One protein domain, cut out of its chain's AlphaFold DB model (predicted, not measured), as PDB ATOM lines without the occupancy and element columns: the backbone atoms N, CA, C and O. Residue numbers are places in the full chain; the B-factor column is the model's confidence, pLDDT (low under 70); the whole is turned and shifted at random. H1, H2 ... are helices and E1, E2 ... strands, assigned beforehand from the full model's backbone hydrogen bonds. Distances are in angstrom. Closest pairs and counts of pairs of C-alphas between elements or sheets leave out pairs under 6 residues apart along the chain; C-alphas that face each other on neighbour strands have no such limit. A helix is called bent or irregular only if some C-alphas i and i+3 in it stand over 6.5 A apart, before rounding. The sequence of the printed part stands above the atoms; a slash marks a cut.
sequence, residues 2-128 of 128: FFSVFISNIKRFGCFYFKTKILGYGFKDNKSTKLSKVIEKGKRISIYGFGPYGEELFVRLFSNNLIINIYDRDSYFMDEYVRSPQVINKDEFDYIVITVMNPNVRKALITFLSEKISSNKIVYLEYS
ATOM      1  N   PHE A   2      -4.734   8.256  79.942       68.88
ATOM      2  CA  PHE A   2      -3.502   8.816  80.549       68.88
ATOM      3  C   PHE A   2      -2.923   7.996  81.708       68.88
ATOM      4  O   PHE A   2      -1.708   7.905  81.858       68.88
ATOM      5  N   PHE A   3      -3.780   7.334  82.491       79.50
ATOM      6  CA  PHE A   3      -3.325   6.482  83.591       79.50
ATOM      7  C   PHE A   3      -2.441   5.322  83.101       79.50
ATOM      8  O   PHE A   3      -1.418   5.033  83.709       79.50
ATOM      9  N   SER A   4      -2.750   4.709  81.949       89.56
ATOM     10  CA  SER A   4      -1.922   3.629  81.393       89.56
ATOM     11  C   SER A   4      -0.568   4.115  80.864       89.56
ATOM     12  O   SER A   4       0.410   3.372  80.948       89.56
ATOM     13  N   VAL A   5      -0.478   5.361  80.383       93.62
ATOM     14  CA  VAL A   5       0.796   5.993  79.995       93.62
ATOM     15  C   VAL A   5       1.663   6.230  81.226       93.62
ATOM     16  O   VAL A   5       2.815   5.801  81.253       93.62
ATOM     17  N   PHE A   6       1.091   6.833  82.271       93.69
ATOM     18  CA  PHE A   6       1.798   7.073  83.527       93.69
ATOM     19  C   PHE A   6       2.337   5.771  84.131       93.69
ATOM     20  O   PHE A   6       3.519   5.689  84.448       93.69
ATOM     21  N   ILE A   7       1.506   4.726  84.222       94.12
ATOM     22  CA  ILE A   7       1.933   3.420  84.744       94.12
ATOM     23  C   ILE A   7       3.039   2.802  83.876       94.12
ATOM     24  O   ILE A   7       4.004   2.265  84.418       94.12
ATOM     25  N   SER A   8       2.945   2.904  82.546       95.00
ATOM     26  CA  SER A   8       3.999   2.422  81.638       95.00
ATOM     27  C   SER A   8       5.330   3.135  81.876       95.00
ATOM     28  O   SER A   8       6.368   2.483  81.969       95.00
ATOM     29  N   ASN A   9       5.303   4.458  82.044       96.25
ATOM     30  CA  ASN A   9       6.507   5.225  82.341       96.25
ATOM     31  C   ASN A   9       7.041   4.937  83.750       96.25
ATOM     32  O   ASN A   9       8.248   4.786  83.896       96.25
ATOM     33  N   ILE A  10       6.188   4.789  84.773       95.75
ATOM     34  CA  ILE A  10       6.616   4.414  86.135       95.75
ATOM     35  C   ILE A  10       7.322   3.058  86.146       95.75
ATOM     36  O   ILE A  10       8.347   2.921  86.807       95.75
ATOM     37  N   LYS A  11       6.825   2.067  85.394       94.56
ATOM     38  CA  LYS A  11       7.474   0.747  85.309       94.56
ATOM     39  C   LYS A  11       8.921   0.826  84.825       94.56
ATOM     40  O   LYS A  11       9.723  -0.019  85.203       94.56
ATOM     41  N   ARG A  12       9.247   1.815  83.989       93.50
ATOM     42  CA  ARG A  12      10.582   1.970  83.407       93.50
ATOM     43  C   ARG A  12      11.446   2.997  84.131       93.50
ATOM     44  O   ARG A  12      12.618   2.747  84.348       93.50
ATOM     45  N   PHE A  13      10.869   4.136  84.484       95.06
ATOM     46  CA  PHE A  13      11.570   5.314  84.987       95.06
ATOM     47  C   PHE A  13      11.103   5.711  86.389       95.06
ATOM     48  O   PHE A  13      11.282   6.857  86.770       95.06
ATOM     49  N   GLY A  14      10.455   4.832  87.159       93.31
ATOM     50  CA  GLY A  14       9.798   5.194  88.422       93.31
ATOM     51  C   GLY A  14      10.714   5.931  89.402       93.31
ATOM     52  O   GLY A  14      10.450   7.083  89.739       93.31
ATOM     53  N   CYS A  15      11.820   5.303  89.812       91.19
ATOM     54  CA  CYS A  15      12.799   5.926  90.710       91.19
ATOM     55  C   CYS A  15      13.385   7.211  90.112       91.19
ATOM     56  O   CYS A  15      13.479   8.225  90.802       91.19
ATOM     57  N   PHE A  16      13.704   7.186  88.817       92.75
ATOM     58  CA  PHE A  16      14.238   8.336  88.099       92.75
ATOM     59  C   PHE A  16      13.263   9.519  88.077       92.75
ATOM     60  O   PHE A  16      13.645  10.639  88.384       92.75
ATOM     61  N   TYR A  17      11.975   9.270  87.838       93.38
ATOM     62  CA  TYR A  17      10.916  10.273  87.868       93.38
ATOM     63  C   TYR A  17      10.799  10.947  89.226       93.38
ATOM     64  O   TYR A  17      10.757  12.173  89.289       93.38
ATOM     65  N   PHE A  18      10.765  10.177  90.314       91.56
ATOM     66  CA  PHE A  18      10.680  10.765  91.650       91.56
ATOM     67  C   PHE A  18      11.946  11.547  92.000       91.56
ATOM     68  O   PHE A  18      11.835  12.659  92.514       91.56
ATOM     69  N   LYS A  19      13.128  11.024  91.651       90.00
ATOM     70  CA  LYS A  19      14.407  11.726  91.808       90.00
ATOM     71  C   LYS A  19      14.393  13.057  91.057       90.00
ATOM     72  O   LYS A  19      14.601  14.089  91.680       90.00
ATOM     73  N   THR A  20      14.062  13.064  89.767       89.88
ATOM     74  CA  THR A  20      13.988  14.290  88.955       89.88
ATOM     75  C   THR A  20      12.890  15.237  89.435       89.88
ATOM     76  O   THR A  20      13.076  16.443  89.426       89.88
ATOM     77  N   LYS A  21      11.743  14.737  89.901       88.81
ATOM     78  CA  LYS A  21      10.650  15.593  90.387       88.81
ATOM     79  C   LYS A  21      10.956  16.259  91.733       88.81
ATOM     80  O   LYS A  21      10.487  17.368  91.962       88.81
ATOM     81  N   ILE A  22      11.676  15.574  92.623       86.12
ATOM     82  CA  ILE A  22      11.991  16.057  93.979       86.12
ATOM     83  C   ILE A  22      13.298  16.854  93.991       86.12
ATOM     84  O   ILE A  22      13.362  17.911  94.614       86.12
ATOM     85  N   LEU A  23      14.336  16.333  93.333       80.38
ATOM     86  CA  LEU A  23      15.686  16.903  93.317       80.38
ATOM     87  C   LEU A  23      15.969  17.757  92.089       80.38
ATOM     88  O   LEU A  23      16.975  18.465  92.104       80.38
ATOM     89  N   GLY A  24      15.140  17.667  91.043       66.81
ATOM     90  CA  GLY A  24      15.259  18.518  89.863       66.81
ATOM     91  C   GLY A  24      15.366  19.949  90.341       66.81
ATOM     92  O   GLY A  24      14.465  20.446  91.024       66.81
ATOM     93  N   TYR A  25      16.544  20.527  90.104       54.22
ATOM     94  CA  TYR A  25      16.977  21.773  90.716       54.22
ATOM     95  C   TYR A  25      15.854  22.784  90.565       54.22
ATOM     96  O   TYR A  25      15.485  23.101  89.436       54.22
ATOM     97  N   GLY A  26      15.291  23.190  91.713       50.25
ATOM     98  CA  GLY A  26      13.984  23.828  91.820       50.25
ATOM     99  C   GLY A  26      13.683  24.712  90.627       50.25
ATOM    100  O   GLY A  26      14.498  25.581  90.322       50.25
ATOM    101  N   PHE A  27      12.550  24.430  89.974       54.72
ATOM    102  CA  PHE A  27      11.964  25.129  88.830       54.72
ATOM    103  C   PHE A  27      11.961  26.651  89.056       54.72
ATOM    104  O   PHE A  27      10.941  27.258  89.369       54.72
ATOM    105  N   LYS A  28      13.126  27.291  88.976       49.00
ATOM    106  CA  LYS A  28      13.271  28.735  88.982       49.00
ATOM    107  C   LYS A  28      12.839  29.136  87.596       49.00
ATOM    108  O   LYS A  28      13.644  28.970  86.685       49.00
ATOM    109  N   ASP A  29      11.573  29.546  87.485       51.81
ATOM    110  CA  ASP A  29      10.904  30.150  86.327       51.81
ATOM    111  C   ASP A  29      11.872  30.442  85.181       51.81
ATOM    112  O   ASP A  29      12.389  31.548  84.998       51.81
ATOM    113  N   ASN A  30      12.182  29.399  84.422       50.91
ATOM    114  CA  ASN A  30      13.072  29.527  83.298       50.91
ATOM    115  C   ASN A  30      12.175  29.968  82.152       50.91
ATOM    116  O   ASN A  30      11.396  29.156  81.669       50.91
ATOM    117  N   LYS A  31      12.261  31.265  81.814       57.47
ATOM    118  CA  LYS A  31      11.882  31.942  80.552       57.47
ATOM    119  C   LYS A  31      10.822  31.216  79.726       57.47
ATOM    120  O   LYS A  31      11.100  30.113  79.292       57.47
ATOM    121  N   SER A  32       9.697  31.852  79.383       68.38
ATOM    122  CA  SER A  32       8.619  31.271  78.556       68.38
ATOM    123  C   SER A  32       9.136  30.499  77.327       68.38
ATOM    124  O   SER A  32       9.295  31.047  76.234       68.38
ATOM    125  N   THR A  33       9.426  29.210  77.509       77.19
ATOM    126  CA  THR A  33       9.911  28.340  76.449       77.19
ATOM    127  C   THR A  33       8.696  27.709  75.805       77.19
ATOM    128  O   THR A  33       7.780  27.211  76.469       77.19
ATOM    129  N   LYS A  34       8.666  27.751  74.479       88.75
ATOM    130  CA  LYS A  34       7.596  27.153  73.690       88.75
ATOM    131  C   LYS A  34       8.182  26.025  72.863       88.75
ATOM    132  O   LYS A  34       9.301  26.122  72.386       88.75
ATOM    133  N   LEU A  35       7.452  24.931  72.695       92.06
ATOM    134  CA  LEU A  35       7.850  23.912  71.729       92.06
ATOM    135  C   LEU A  35       7.551  24.424  70.318       92.06
ATOM    136  O   LEU A  35       6.458  24.944  70.085       92.06
ATOM    137  N   SER A  36       8.470  24.203  69.378       93.06
ATOM    138  CA  SER A  36       8.311  24.579  67.963       93.06
ATOM    139  C   SER A  36       7.081  23.961  67.292       93.06
ATOM    140  O   SER A  36       6.597  24.449  66.274       93.06
ATOM    141  N   LYS A  37       6.536  22.891  67.879       93.38
ATOM    142  CA  LYS A  37       5.233  22.326  67.530       93.38
ATOM    143  C   LYS A  37       4.582  21.652  68.730       93.38
ATOM    144  O   LYS A  37       5.250  21.249  69.684       93.38
ATOM    145  N   VAL A  38       3.265  21.490  68.649       92.44
ATOM    146  CA  VAL A  38       2.493  20.731  69.635       92.44
ATOM    147  C   VAL A  38       2.850  19.249  69.526       92.44
ATOM    148  O   VAL A  38       2.883  18.685  68.437       92.44
ATOM    149  N   ILE A  39       3.108  18.622  70.672       94.00
ATOM    150  CA  ILE A  39       3.265  17.173  70.781       94.00
ATOM    151  C   ILE A  39       1.895  16.589  71.105       94.00
ATOM    152  O   ILE A  39       1.314  16.895  72.148       94.00
ATOM    153  N   GLU A  40       1.376  15.750  70.214       94.06
ATOM    154  CA  GLU A  40       0.139  15.016  70.469       94.06
ATOM    155  C   GLU A  40       0.303  14.095  71.687       94.06
ATOM    156  O   GLU A  40       1.330  13.431  71.864       94.06
ATOM    157  N   LYS A  41      -0.722  14.034  72.541       94.38
ATOM    158  CA  LYS A  41      -0.701  13.154  73.714       94.38
ATOM    159  C   LYS A  41      -0.739  11.679  73.295       94.38
ATOM    160  O   LYS A  41      -1.287  11.328  72.256       94.38
ATOM    161  N   GLY A  42      -0.166  10.807  74.118       95.12
ATOM    162  CA  GLY A  42      -0.086   9.360  73.888       95.12
ATOM    163  C   GLY A  42       1.021   8.929  72.923       95.12
ATOM    164  O   GLY A  42       1.315   7.741  72.838       95.12
ATOM    165  N   LYS A  43       1.673   9.874  72.238       96.62
ATOM    166  CA  LYS A  43       2.794   9.590  71.337       96.62
ATOM    167  C   LYS A  43       4.045   9.159  72.090       96.62
ATOM    168  O   LYS A  43       4.257   9.551  73.244       96.62
ATOM    169  N   ARG A  44       4.876   8.393  71.388       97.50
ATOM    170  CA  ARG A  44       6.201   7.930  71.794       97.50
ATOM    171  C   ARG A  44       7.212   9.049  71.611       97.50
ATOM    172  O   ARG A  44       7.427   9.506  70.485       97.50
ATOM    173  N   ILE A  45       7.834   9.485  72.696       97.44
ATOM    174  CA  ILE A  45       8.745  10.626  72.678       97.44
ATOM    175  C   ILE A  45      10.131  10.258  73.180       97.44
ATOM    176  O   ILE A  45      10.282   9.539  74.165       97.44
ATOM    177  N   SER A  46      11.144  10.794  72.516       97.38
ATOM    178  CA  SER A  46      12.506  10.836  73.041       97.38
ATOM    179  C   SER A  46      12.884  12.267  73.407       97.38
ATOM    180  O   SER A  46      12.420  13.214  72.772       97.38
ATOM    181  N   ILE A  47      13.733  12.434  74.414       96.88
ATOM    182  CA  ILE A  47      14.237  13.742  74.853       96.88
ATOM    183  C   ILE A  47      15.732  13.801  74.545       96.88
ATOM    184  O   ILE A  47      16.446  12.847  74.832       96.88
ATOM    185  N   TYR A  48      16.203  14.896  73.950       96.56
ATOM    186  CA  TYR A  48      17.617  15.156  73.689       96.56
ATOM    187  C   TYR A  48      18.055  16.408  74.446       96.56
ATOM    188  O   TYR A  48      17.613  17.518  74.135       96.56
ATOM    189  N   GLY A  49      18.986  16.224  75.376       94.00
ATOM    190  CA  GLY A  49      19.397  17.212  76.360       94.00
ATOM    191  C   GLY A  49      18.665  16.949  77.670       94.00
ATOM    192  O   GLY A  49      17.446  17.106  77.754       94.00
ATOM    193  N   PHE A  50      19.401  16.548  78.696       92.44
ATOM    194  CA  PHE A  50      18.885  16.257  80.028       92.44
ATOM    195  C   PHE A  50      19.530  17.143  81.098       92.44
ATOM    196  O   PHE A  50      19.880  16.703  82.184       92.44
ATOM    197  N   GLY A  51      19.682  18.426  80.764       89.06
ATOM    198  CA  GLY A  51      19.865  19.490  81.751       89.06
ATOM    199  C   GLY A  51      18.519  19.982  82.310       89.06
ATOM    200  O   GLY A  51      17.488  19.356  82.060       89.06
ATOM    201  N   PRO A  52      18.476  21.160  82.963       87.75
ATOM    202  CA  PRO A  52      17.280  21.653  83.664       87.75
ATOM    203  C   PRO A  52      15.990  21.658  82.822       87.75
ATOM    204  O   PRO A  52      14.934  21.238  83.281       87.75
ATOM    205  N   TYR A  53      16.077  22.063  81.552       88.69
ATOM    206  CA  TYR A  53      14.933  22.074  80.629       88.69
ATOM    207  C   TYR A  53      14.501  20.669  80.183       88.69
ATOM    208  O   TYR A  53      13.326  20.430  79.916       88.69
ATOM    209  N   GLY A  54      15.453  19.739  80.080       92.25
ATOM    210  CA  GLY A  54      15.187  18.332  79.795       92.25
ATOM    211  C   GLY A  54      14.471  17.643  80.946       92.25
ATOM    212  O   GLY A  54      13.479  16.953  80.717       92.25
ATOM    213  N   GLU A  55      14.936  17.892  82.169       91.75
ATOM    214  CA  GLU A  55      14.322  17.414  83.409       91.75
ATOM    215  C   GLU A  55      12.885  17.924  83.559       91.75
ATOM    216  O   GLU A  55      11.960  17.134  83.770       91.75
ATOM    217  N   GLU A  56      12.673  19.230  83.371       90.00
ATOM    218  CA  GLU A  56      11.341  19.832  83.427       90.00
ATOM    219  C   GLU A  56      10.401  19.217  82.388       90.00
ATOM    220  O   GLU A  56       9.286  18.785  82.709       90.00
ATOM    221  N   LEU A  57      10.856  19.142  81.135       91.69
ATOM    222  CA  LEU A  57      10.051  18.594  80.055       91.69
ATOM    223  C   LEU A  57       9.729  17.114  80.292       91.69
ATOM    224  O   LEU A  57       8.602  16.685  80.035       91.69
ATOM    225  N   PHE A  58      10.684  16.345  80.812       94.31
ATOM    226  CA  PHE A  58      10.479  14.952  81.186       94.31
ATOM    227  C   PHE A  58       9.366  14.810  82.218       94.31
ATOM    228  O   PHE A  58       8.419  14.064  81.971       94.31
ATOM    229  N   VAL A  59       9.403  15.582  83.310       93.00
ATOM    230  CA  VAL A  59       8.353  15.552  84.342       93.00
ATOM    231  C   VAL A  59       6.994  15.966  83.764       93.00
ATOM    232  O   VAL A  59       5.980  15.320  84.046       93.00
ATOM    233  N   ARG A  60       6.959  17.003  82.919       91.12
ATOM    234  CA  ARG A  60       5.732  17.531  82.299       91.12
ATOM    235  C   ARG A  60       5.090  16.558  81.303       91.12
ATOM    236  O   ARG A  60       3.860  16.463  81.231       91.12
ATOM    237  N   LEU A  61       5.896  15.852  80.513       93.25
ATOM    238  CA  LEU A  61       5.403  14.908  79.506       93.25
ATOM    239  C   LEU A  61       5.134  13.512  80.081       93.25
ATOM    240  O   LEU A  61       4.391  12.745  79.470       93.25
ATOM    241  N   PHE A  62       5.644  13.207  81.277       95.00
ATOM    242  CA  PHE A  62       5.587  11.882  81.897       95.00
ATOM    243  C   PHE A  62       4.181  11.267  81.987       95.00
ATOM    244  O   PHE A  62       4.008  10.068  81.791       95.00
ATOM    245  N   SER A  63       3.151  12.064  82.272       93.69
ATOM    246  CA  SER A  63       1.767  11.560  82.363       93.69
ATOM    247  C   SER A  63       1.010  11.609  81.033       93.69
ATOM    248  O   SER A  63      -0.081  11.052  80.918       93.69
ATOM    249  N   ASN A  64       1.559  12.304  80.035       94.38
ATOM    250  CA  ASN A  64       0.877  12.611  78.779       94.38
ATOM    251  C   ASN A  64       1.397  11.785  77.601       94.38
ATOM    252  O   ASN A  64       0.640  11.551  76.661       94.38
ATOM    253  N   ASN A  65       2.654  11.342  77.639       97.06
ATOM    254  CA  ASN A  65       3.350  10.710  76.522       97.06
ATOM    255  C   ASN A  65       4.211   9.538  76.992       97.06
ATOM    256  O   ASN A  65       4.702   9.539  78.118       97.06
ATOM    257  N   LEU A  66       4.417   8.546  76.124       96.94
ATOM    258  CA  LEU A  66       5.292   7.418  76.437       96.94
ATOM    259  C   LEU A  66       6.748   7.842  76.220       96.94
ATOM    260  O   LEU A  66       7.137   8.120  75.084       96.94
ATOM    261  N   ILE A  67       7.545   7.896  77.287       97.00
ATOM    262  CA  ILE A  67       8.967   8.233  77.185       97.00
ATOM    263  C   ILE A  67       9.709   6.995  76.677       97.00
ATOM    264  O   ILE A  67       9.691   5.939  77.309       97.00
ATOM    265  N   ILE A  68      10.351   7.108  75.517       95.94
ATOM    266  CA  ILE A  68      11.109   6.013  74.908       95.94
ATOM    267  C   ILE A  68      12.567   6.081  75.306       95.94
ATOM    268  O   ILE A  68      13.112   5.069  75.716       95.94
ATOM    269  N   ASN A  69      13.206   7.240  75.204       95.31
ATOM    270  CA  ASN A  69      14.596   7.403  75.601       95.31
ATOM    271  C   ASN A  69      14.879   8.839  76.014       95.31
ATOM    272  O   ASN A  69      14.178   9.781  75.637       95.31
ATOM    273  N   ILE A  70      15.960   8.971  76.763       96.00
ATOM    274  CA  ILE A  70      16.550  10.238  77.141       96.00
ATOM    275  C   ILE A  70      17.987  10.180  76.645       96.00
ATOM    276  O   ILE A  70      18.692   9.209  76.914       96.00
ATOM    277  N   TYR A  71      18.397  11.181  75.880       95.31
ATOM    278  CA  TYR A  71      19.737  11.279  75.332       95.31
ATOM    279  C   TYR A  71      20.430  12.516  75.864       95.31
ATOM    280  O   TYR A  71      19.849  13.601  75.869       95.31
ATOM    281  N   ASP A  72      21.695  12.363  76.225       93.25
ATOM    282  CA  ASP A  72      22.569  13.490  76.510       93.25
ATOM    283  C   ASP A  72      23.997  13.164  76.063       93.25
ATOM    284  O   ASP A  72      24.454  12.019  76.147       93.25
ATOM    285  N   ARG A  73      24.711  14.176  75.565       88.69
ATOM    286  CA  ARG A  73      26.122  14.029  75.182       88.69
ATOM    287  C   ARG A  73      26.981  13.630  76.387       88.69
ATOM    288  O   ARG A  73      27.940  12.888  76.214       88.69
ATOM    289  N   ASP A  74      26.583  14.066  77.579       87.12
ATOM    290  CA  ASP A  74      27.275  13.829  78.841       87.12
ATOM    291  C   ASP A  74      26.729  12.569  79.555       87.12
ATOM    292  O   ASP A  74      26.997  12.350  80.734       87.12
ATOM    293  N   SER A  75      25.999  11.705  78.825       80.38
ATOM    294  CA  SER A  75      25.357  10.470  79.326       80.38
ATOM    295  C   SER A  75      26.257   9.568  80.171       80.38
ATOM    296  O   SER A  75      25.774   8.953  81.113       80.38
ATOM    297  N   TYR A  76      27.560   9.513  79.885       70.69
ATOM    298  CA  TYR A  76      28.518   8.711  80.654       70.69
ATOM    299  C   TYR A  76      28.592   9.102  82.142       70.69
ATOM    300  O   TYR A  76      28.897   8.266  82.987       70.69
ATOM    301  N   PHE A  77      28.307  10.364  82.467       74.50
ATOM    302  CA  PHE A  77      28.336  10.892  83.834       74.50
ATOM    303  C   PHE A  77      26.940  11.011  84.454       74.50
ATOM    304  O   PHE A  77      26.788  11.588  85.532       74.50
ATOM    305  N   MET A  78      25.917  10.522  83.756       80.44
ATOM    306  CA  MET A  78      24.523  10.662  84.146       80.44
ATOM    307  C   MET A  78      23.937   9.337  84.634       80.44
ATOM    308  O   MET A  78      24.610   8.318  84.758       80.44
ATOM    309  N   ASP A  79      22.654   9.396  84.968       83.69
ATOM    310  CA  ASP A  79      21.853   8.247  85.358       83.69
ATOM    311  C   ASP A  79      21.760   7.216  84.216       83.69
ATOM    312  O   ASP A  79      21.799   7.582  83.040       83.69
ATOM    313  N   GLU A  80      21.577   5.936  84.545       85.19
ATOM    314  CA  GLU A  80      21.585   4.822  83.577       85.19
ATOM    315  C   GLU A  80      20.495   4.939  82.496       85.19
ATOM    316  O   GLU A  80      20.584   4.354  81.412       85.19
ATOM    317  N   TYR A  81      19.462   5.734  82.775       90.25
ATOM    318  CA  TYR A  81      18.370   6.033  81.857       90.25
ATOM    319  C   TYR A  81      18.746   7.020  80.747       90.25
ATOM    320  O   TYR A  81      18.011   7.122  79.756       90.25
ATOM    321  N   VAL A  82      19.862   7.742  80.893       91.38
ATOM    322  CA  VAL A  82      20.357   8.703  79.906       91.38
ATOM    323  C   VAL A  82      21.387   8.029  79.007       91.38
ATOM    324  O   VAL A  82      22.420   7.539  79.450       91.38
ATOM    325  N   ARG A  83      21.108   7.999  77.705       92.31
ATOM    326  CA  ARG A  83      21.887   7.247  76.713       92.31
ATOM    327  C   ARG A  83      22.695   8.173  75.812       92.31
ATOM    328  O   ARG A  83      22.338   9.329  75.589       92.31
ATOM    329  N   SER A  84      23.751   7.628  75.213       90.44
ATOM    330  CA  SER A  84      24.512   8.339  74.185       90.44
ATOM    331  C   SER A  84      23.647   8.600  72.943       90.44
ATOM    332  O   SER A  84      23.023   7.669  72.431       90.44
ATOM    333  N   PRO A  85      23.662   9.819  72.381       89.25
ATOM    334  CA  PRO A  85      22.997  10.159  71.123       89.25
ATOM    335  C   PRO A  85      23.334   9.257  69.930       89.25
ATOM    336  O   PRO A  85      22.570   9.187  68.970       89.25
ATOM    337  N   GLN A  86      24.471   8.558  69.968       87.31
ATOM    338  CA  GLN A  86      24.926   7.697  68.875       87.31
ATOM    339  C   GLN A  86      23.984   6.514  68.599       87.31
ATOM    340  O   GLN A  86      23.980   5.986  67.488       87.31
ATOM    341  N   VAL A  87      23.166   6.099  69.575       88.12
ATOM    342  CA  VAL A  87      22.272   4.933  69.430       88.12
ATOM    343  C   VAL A  87      20.878   5.277  68.908       88.12
ATOM    344  O   VAL A  87      20.089   4.366  68.675       88.12
ATOM    345  N   ILE A  88      20.594   6.559  68.663       88.06
ATOM    346  CA  ILE A  88      19.257   7.069  68.328       88.06
ATOM    347  C   ILE A  88      18.582   6.373  67.137       88.06
ATOM    348  O   ILE A  88      17.363   6.239  67.111       88.06
ATOM    349  N   ASN A  89      19.367   5.886  66.172       82.31
ATOM    350  CA  ASN A  89      18.871   5.223  64.962       82.31
ATOM    351  C   ASN A  89      18.214   3.862  65.232       82.31
ATOM    352  O   ASN A  89      17.605   3.295  64.330       82.31
ATOM    353  N   LYS A  90      18.381   3.308  66.437       81.25
ATOM    354  CA  LYS A  90      17.860   1.986  66.806       81.25
ATOM    355  C   LYS A  90      16.478   2.052  67.450       81.25
ATOM    356  O   LYS A  90      15.863   1.014  67.658       81.25
ATOM    357  N   ASP A  91      16.020   3.248  67.803       85.75
ATOM    358  CA  ASP A  91      14.862   3.431  68.662       85.75
ATOM    359  C   ASP A  91      13.665   3.974  67.874       85.75
ATOM    360  O   ASP A  91      13.775   4.926  67.101       85.75
ATOM    361  N   GLU A  92      12.488   3.394  68.099       92.12
ATOM    362  CA  GLU A  92      11.259   3.871  67.475       92.12
ATOM    363  C   GLU A  92      10.554   4.922  68.332       92.12
ATOM    364  O   GLU A  92      10.097   4.661  69.446       92.12
ATOM    365  N   PHE A  93      10.388   6.112  67.766       95.31
ATOM    366  CA  PHE A  93       9.628   7.197  68.371       95.31
ATOM    367  C   PHE A  93       8.881   8.005  67.309       95.31
ATOM    368  O   PHE A  93       9.225   8.016  66.117       95.31
ATOM    369  N   ASP A  94       7.845   8.698  67.769       97.06
ATOM    370  CA  ASP A  94       7.029   9.582  66.944       97.06
ATOM    371  C   ASP A  94       7.635  10.990  66.939       97.06
ATOM    372  O   ASP A  94       7.705  11.626  65.888       97.06
ATOM    373  N   TYR A  95       8.167  11.434  68.086       97.44
ATOM    374  CA  TYR A  95       8.896  12.695  68.202       97.44
ATOM    375  C   TYR A  95      10.202  12.558  68.977       97.44
ATOM    376  O   TYR A  95      10.306  11.768  69.917       97.44
ATOM    377  N   ILE A  96      11.172  13.399  68.630       97.00
ATOM    378  CA  ILE A  96      12.302  13.723  69.498       97.00
ATOM    379  C   ILE A  96      12.267  15.203  69.850       97.00
ATOM    380  O   ILE A  96      12.081  16.041  68.968       97.00
ATOM    381  N   VAL A  97      12.435  15.521  71.131       97.12
ATOM    382  CA  VAL A  97      12.405  16.895  71.630       97.12
ATOM    383  C   VAL A  97      13.795  17.341  72.049       97.12
ATOM    384  O   VAL A  97      14.367  16.782  72.980       97.12
ATOM    385  N   ILE A  98      14.326  18.357  71.376       96.62
ATOM    386  CA  ILE A  98      15.614  18.971  71.699       96.62
ATOM    387  C   ILE A  98      15.387  20.078  72.729       96.62
ATOM    388  O   ILE A  98      14.725  21.079  72.443       96.62
ATOM    389  N   THR A  99      15.974  19.921  73.909       94.19
ATOM    390  CA  THR A  99      15.862  20.878  75.027       94.19
ATOM    391  C   THR A  99      17.125  21.725  75.205       94.19
ATOM    392  O   THR A  99      17.242  22.513  76.141       94.19
ATOM    393  N   VAL A 100      18.085  21.588  74.285       91.94
ATOM    394  CA  VAL A 100      19.335  22.349  74.302       91.94
ATOM    395  C   VAL A 100      19.079  23.813  73.961       91.94
ATOM    396  O   VAL A 100      18.577  24.163  72.891       91.94
ATOM    397  N   MET A 101      19.497  24.668  74.886       86.94
ATOM    398  CA  MET A 101      19.228  26.097  74.855       86.94
ATOM    399  C   MET A 101      20.161  26.871  73.917       86.94
ATOM    400  O   MET A 101      19.726  27.795  73.228       86.94
ATOM    401  N   ASN A 102      21.436  26.498  73.825       89.81
ATOM    402  CA  ASN A 102      22.359  27.198  72.937       89.81
ATOM    403  C   ASN A 102      21.894  27.067  71.464       89.81
ATOM    404  O   ASN A 102      21.815  25.942  70.965       89.81
ATOM    405  N   PRO A 103      21.605  28.175  70.749       90.62
ATOM    406  CA  PRO A 103      21.018  28.123  69.410       90.62
ATOM    407  C   PRO A 103      21.957  27.498  68.373       90.62
ATOM    408  O   PRO A 103      21.486  26.788  67.487       90.62
ATOM    409  N   ASN A 104      23.270  27.702  68.509       93.19
ATOM    410  CA  ASN A 104      24.266  27.113  67.614       93.19
ATOM    411  C   ASN A 104      24.318  25.595  67.804       93.19
ATOM    412  O   ASN A 104      24.269  24.846  66.830       93.19
ATOM    413  N   VAL A 105      24.330  25.141  69.062       92.75
ATOM    414  CA  VAL A 105      24.306  23.707  69.384       92.75
ATOM    415  C   VAL A 105      22.990  23.082  68.929       92.75
ATOM    416  O   VAL A 105      23.004  22.043  68.280       92.75
ATOM    417  N   ARG A 106      21.850  23.727  69.191       94.25
ATOM    418  CA  ARG A 106      20.541  23.252  68.732       94.25
ATOM    419  C   ARG A 106      20.485  23.133  67.210       94.25
ATOM    420  O   ARG A 106      20.014  22.115  66.717       94.25
ATOM    421  N   LYS A 107      20.972  24.131  66.464       94.56
ATOM    422  CA  LYS A 107      21.019  24.079  64.994       94.56
ATOM    423  C   LYS A 107      21.868  22.900  64.514       94.56
ATOM    424  O   LYS A 107      21.401  22.139  63.674       94.56
ATOM    425  N   ALA A 108      23.052  22.708  65.096       94.06
ATOM    426  CA  ALA A 108      23.911  21.566  64.782       94.06
ATOM    427  C   ALA A 108      23.219  20.221  65.079       94.06
ATOM    428  O   ALA A 108      23.283  19.303  64.265       94.06
ATOM    429  N   LEU A 109      22.493  20.122  66.199       93.94
ATOM    430  CA  LEU A 109      21.711  18.933  66.546       93.94
ATOM    431  C   LEU A 109      20.558  18.680  65.578       93.94
ATOM    432  O   LEU A 109      20.336  17.538  65.196       93.94
ATOM    433  N   ILE A 110      19.833  19.719  65.156       94.38
ATOM    434  CA  ILE A 110      18.769  19.584  64.154       94.38
ATOM    435  C   ILE A 110      19.350  19.052  62.843       94.38
ATOM    436  O   ILE A 110      18.769  18.134  62.268       94.38
ATOM    437  N   THR A 111      20.495  19.576  62.393       94.38
ATOM    438  CA  THR A 111      21.186  19.077  61.194       94.38
ATOM    439  C   THR A 111      21.571  17.607  61.356       94.38
ATOM    440  O   THR A 111      21.140  16.783  60.555       94.38
ATOM    441  N   PHE A 112      22.267  17.257  62.441       91.75
ATOM    442  CA  PHE A 112      22.664  15.878  62.749       91.75
ATOM    443  C   PHE A 112      21.476  14.903  62.800       91.75
ATOM    444  O   PHE A 112      21.550  13.784  62.296       91.75
ATOM    445  N   LEU A 113      20.364  15.313  63.415       92.81
ATOM    446  CA  LEU A 113      19.165  14.485  63.508       92.81
ATOM    447  C   LEU A 113      18.450  14.372  62.162       92.81
ATOM    448  O   LEU A 113      17.940  13.303  61.846       92.81
ATOM    449  N   SER A 114      18.437  15.427  61.349       93.38
ATOM    450  CA  SER A 114      17.773  15.412  60.037       93.38
ATOM    451  C   SER A 114      18.443  14.460  59.042       93.38
ATOM    452  O   SER A 114      17.783  13.972  58.132       93.38
ATOM    453  N   GLU A 115      19.727  14.141  59.234       91.50
ATOM    454  CA  GLU A 115      20.432  13.098  58.470       91.50
ATOM    455  C   GLU A 115      19.974  11.674  58.832       91.50
ATOM    456  O   GLU A 115      20.267  10.716  58.117       91.50
ATOM    457  N   LYS A 116      19.288  11.511  59.966       89.19
ATOM    458  CA  LYS A 116      18.982  10.211  60.583       89.19
ATOM    459  C   LYS A 116      17.489   9.927  60.691       89.19
ATOM    460  O   LYS A 116      17.078   8.770  60.646       89.19
ATOM    461  N   ILE A 117      16.678  10.966  60.859       90.69
ATOM    462  CA  ILE A 117      15.231  10.889  61.049       90.69
ATOM    463  C   ILE A 117      14.531  12.016  60.288       90.69
ATOM    464  O   ILE A 117      15.104  13.069  60.030       90.69
ATOM    465  N   SER A 118      13.253  11.813  59.961       92.94
ATOM    466  CA  SER A 118      12.464  12.835  59.270       92.94
ATOM    467  C   SER A 118      12.309  14.102  60.120       92.94
ATOM    468  O   SER A 118      12.026  14.036  61.321       92.94
ATOM    469  N   SER A 119      12.446  15.265  59.483       91.81
ATOM    470  CA  SER A 119      12.346  16.583  60.124       91.81
ATOM    471  C   SER A 119      11.009  16.791  60.842       91.81
ATOM    472  O   SER A 119      10.953  17.419  61.900       91.81
ATOM    473  N   ASN A 120       9.931  16.175  60.347       94.44
ATOM    474  CA  ASN A 120       8.612  16.220  60.976       94.44
ATOM    475  C   ASN A 120       8.546  15.496  62.336       94.44
ATOM    476  O   ASN A 120       7.564  15.682  63.055       94.44
ATOM    477  N   LYS A 121       9.569  14.724  62.728       95.69
ATOM    478  CA  LYS A 121       9.701  14.119  64.065       95.69
ATOM    479  C   LYS A 121      10.462  15.010  65.043       95.69
ATOM    480  O   LYS A 121      10.321  14.851  66.249       95.69
ATOM    481  N   ILE A 122      11.204  16.001  64.555       96.62
ATOM    482  CA  ILE A 122      12.051  16.861  65.388       96.62
ATOM    483  C   ILE A 122      11.209  18.005  65.970       96.62
ATOM    484  O   ILE A 122      10.564  18.757  65.238       96.62
ATOM    485  N   VAL A 123      11.165  18.101  67.296       97.00
ATOM    486  CA  VAL A 123      10.595  19.207  68.080       97.00
ATOM    487  C   VAL A 123      11.758  19.870  68.812       97.00
ATOM    488  O   VAL A 123      12.695  19.187  69.222       97.00
ATOM    489  N   TYR A 124      11.721  21.176  69.033       95.44
ATOM    490  CA  TYR A 124      12.732  21.842  69.852       95.44
ATOM    491  C   TYR A 124      12.134  22.988  70.661       95.44
ATOM    492  O   TYR A 124      11.053  23.479  70.339       95.44
ATOM    493  N   LEU A 125      12.828  23.395  71.724       91.19
ATOM    494  CA  LEU A 125      12.459  24.580  72.495       91.19
ATOM    495  C   LEU A 125      12.822  25.862  71.733       91.19
ATOM    496  O   LEU A 125      13.958  26.055  71.289       91.19
ATOM    497  N   GLU A 126      11.834  26.736  71.609       87.56
ATOM    498  CA  GLU A 126      11.901  28.100  71.109       87.56
ATOM    499  C   GLU A 126      11.868  29.092  72.266       87.56
ATOM    500  O   GLU A 126      11.298  28.841  73.333       87.56
ATOM    501  N   TYR A 127      12.482  30.239  72.009       72.44
ATOM    502  CA  TYR A 127      12.482  31.386  72.898       72.44
ATOM    503  C   TYR A 127      11.431  32.380  72.436       72.44
ATOM    504  O   TYR A 127      11.312  32.616  71.233       72.44
ATOM    505  N   SER A 128      10.712  32.950  73.398       59.78
ATOM    506  CA  SER A 128       9.982  34.209  73.215       59.78
ATOM    507  C   SER A 128      10.841  35.356  73.730       59.78
ATOM    508  O   SER A 128      11.561  35.120  74.731       59.78
TER     509      SER A 128
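What this domain is: This is residues 2 to 128 of the 128 residues of an uncharacterized protein of Succinivibrio dextrinosolvens (UniProt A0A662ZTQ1). A strongly twisted sheet of five strands, curled like part of a barrel, makes the core, with H2 over one face and H4 and the short H3 over the other. The bent helix H1 makes a corner: its first arm grazes the sheet at E3, and its second packs on H2. The printed part has 127 residues, with four named helices and five named strands in the order H1 E1 E2 H2 E3 H3 E4 H4 E5; the class is mixed, helices and strands, and the mixed sheet runs E1 E5 E4 E2 E3. The whole is compact and rounded, with a radius of gyration of the C-alphas of 13.7 A and spans of 33 by 33 by 31 A.

How they stand to each other: H1, residues 2 to 23, was assigned as one helix by its hydrogen bonds but is bent, with C-alphas 12 and 15 8.6 A apart; its arms H1a, residues 2 to 12, and H1b, residues 15 to 23, stand about perpendicular, at 79 degrees. The sheet holds E1, residues 33 to 35, E2, 44 to 48, E3, 66 to 71, E4, 95 to 98, and E5, 122 to 127. H1a only grazes it; the closest C-alphas, of Val 5 and Leu 66, are 5.9 A apart. H1b touches H2, residues 52 to 61, opposite ways at a steep tilt of 58 degrees, closest at the C-alphas of Thr 20 and Glu 55, 6.4 A. H2 is over E4 at a height over the sheet of 7.8 A. H4, residues 103 to 114, is on the opposite face, over E5 and E4, at 9.5 A; H3, residues 85 to 90, is on the same face as H4, giving three layers, helices on both faces. E2, H2, E3 and E4, H4, E5 are strand-helix-strand units, parallel neighbours with a helix between; E3, H3, E4 is a split one, with E2 between its strands; these crossovers are right-handed. E1 and E5 are antiparallel (N 34 to O 126, 3.1 A); parallel are E5 and E4 (N 123 to O 96, 2.8 A), E4 and E2 (N 97 to O 46, 2.8 A), and E2 and E3 (N 47 to O 69, 3.0 A). Every O i to N i+4 pair is within hydrogen-bond range in H1b, H2 and H4, against 6 of 7 in H1a and 0 of 2 in H3, which has 2 of 3 O i to N i+3 pairs within range and is irregular, with C-alphas 86 and 89 7.6 A apart.

Where its parts are: H1a begins at C-alpha 2 (-3.502, 8.816, 80.549) and is 15.9 A long; H1b is 11.6 A, E1 6.8 A, E2 13.6 A, H2 14.3 A, E3 15.0 A, H3 10.6 A, E4 9.8 A and H4 16.1 A. E5, 16.4 A, ends at C-alpha 127 (12.482, 31.386, 72.898).

The domain as a whole: The C-alphas farthest apart, of Phe 3 and Asn 104, are 38.0 A apart. The printed part has no cut. The link from E3 to H3, residues 72 to 84, is long; its residues 82 to 83 pair in parallel with 70 to 71 of E3. Mean pLDDT of the printed part is 88.5, with residues 2, 24 to 32 and 128 under 70.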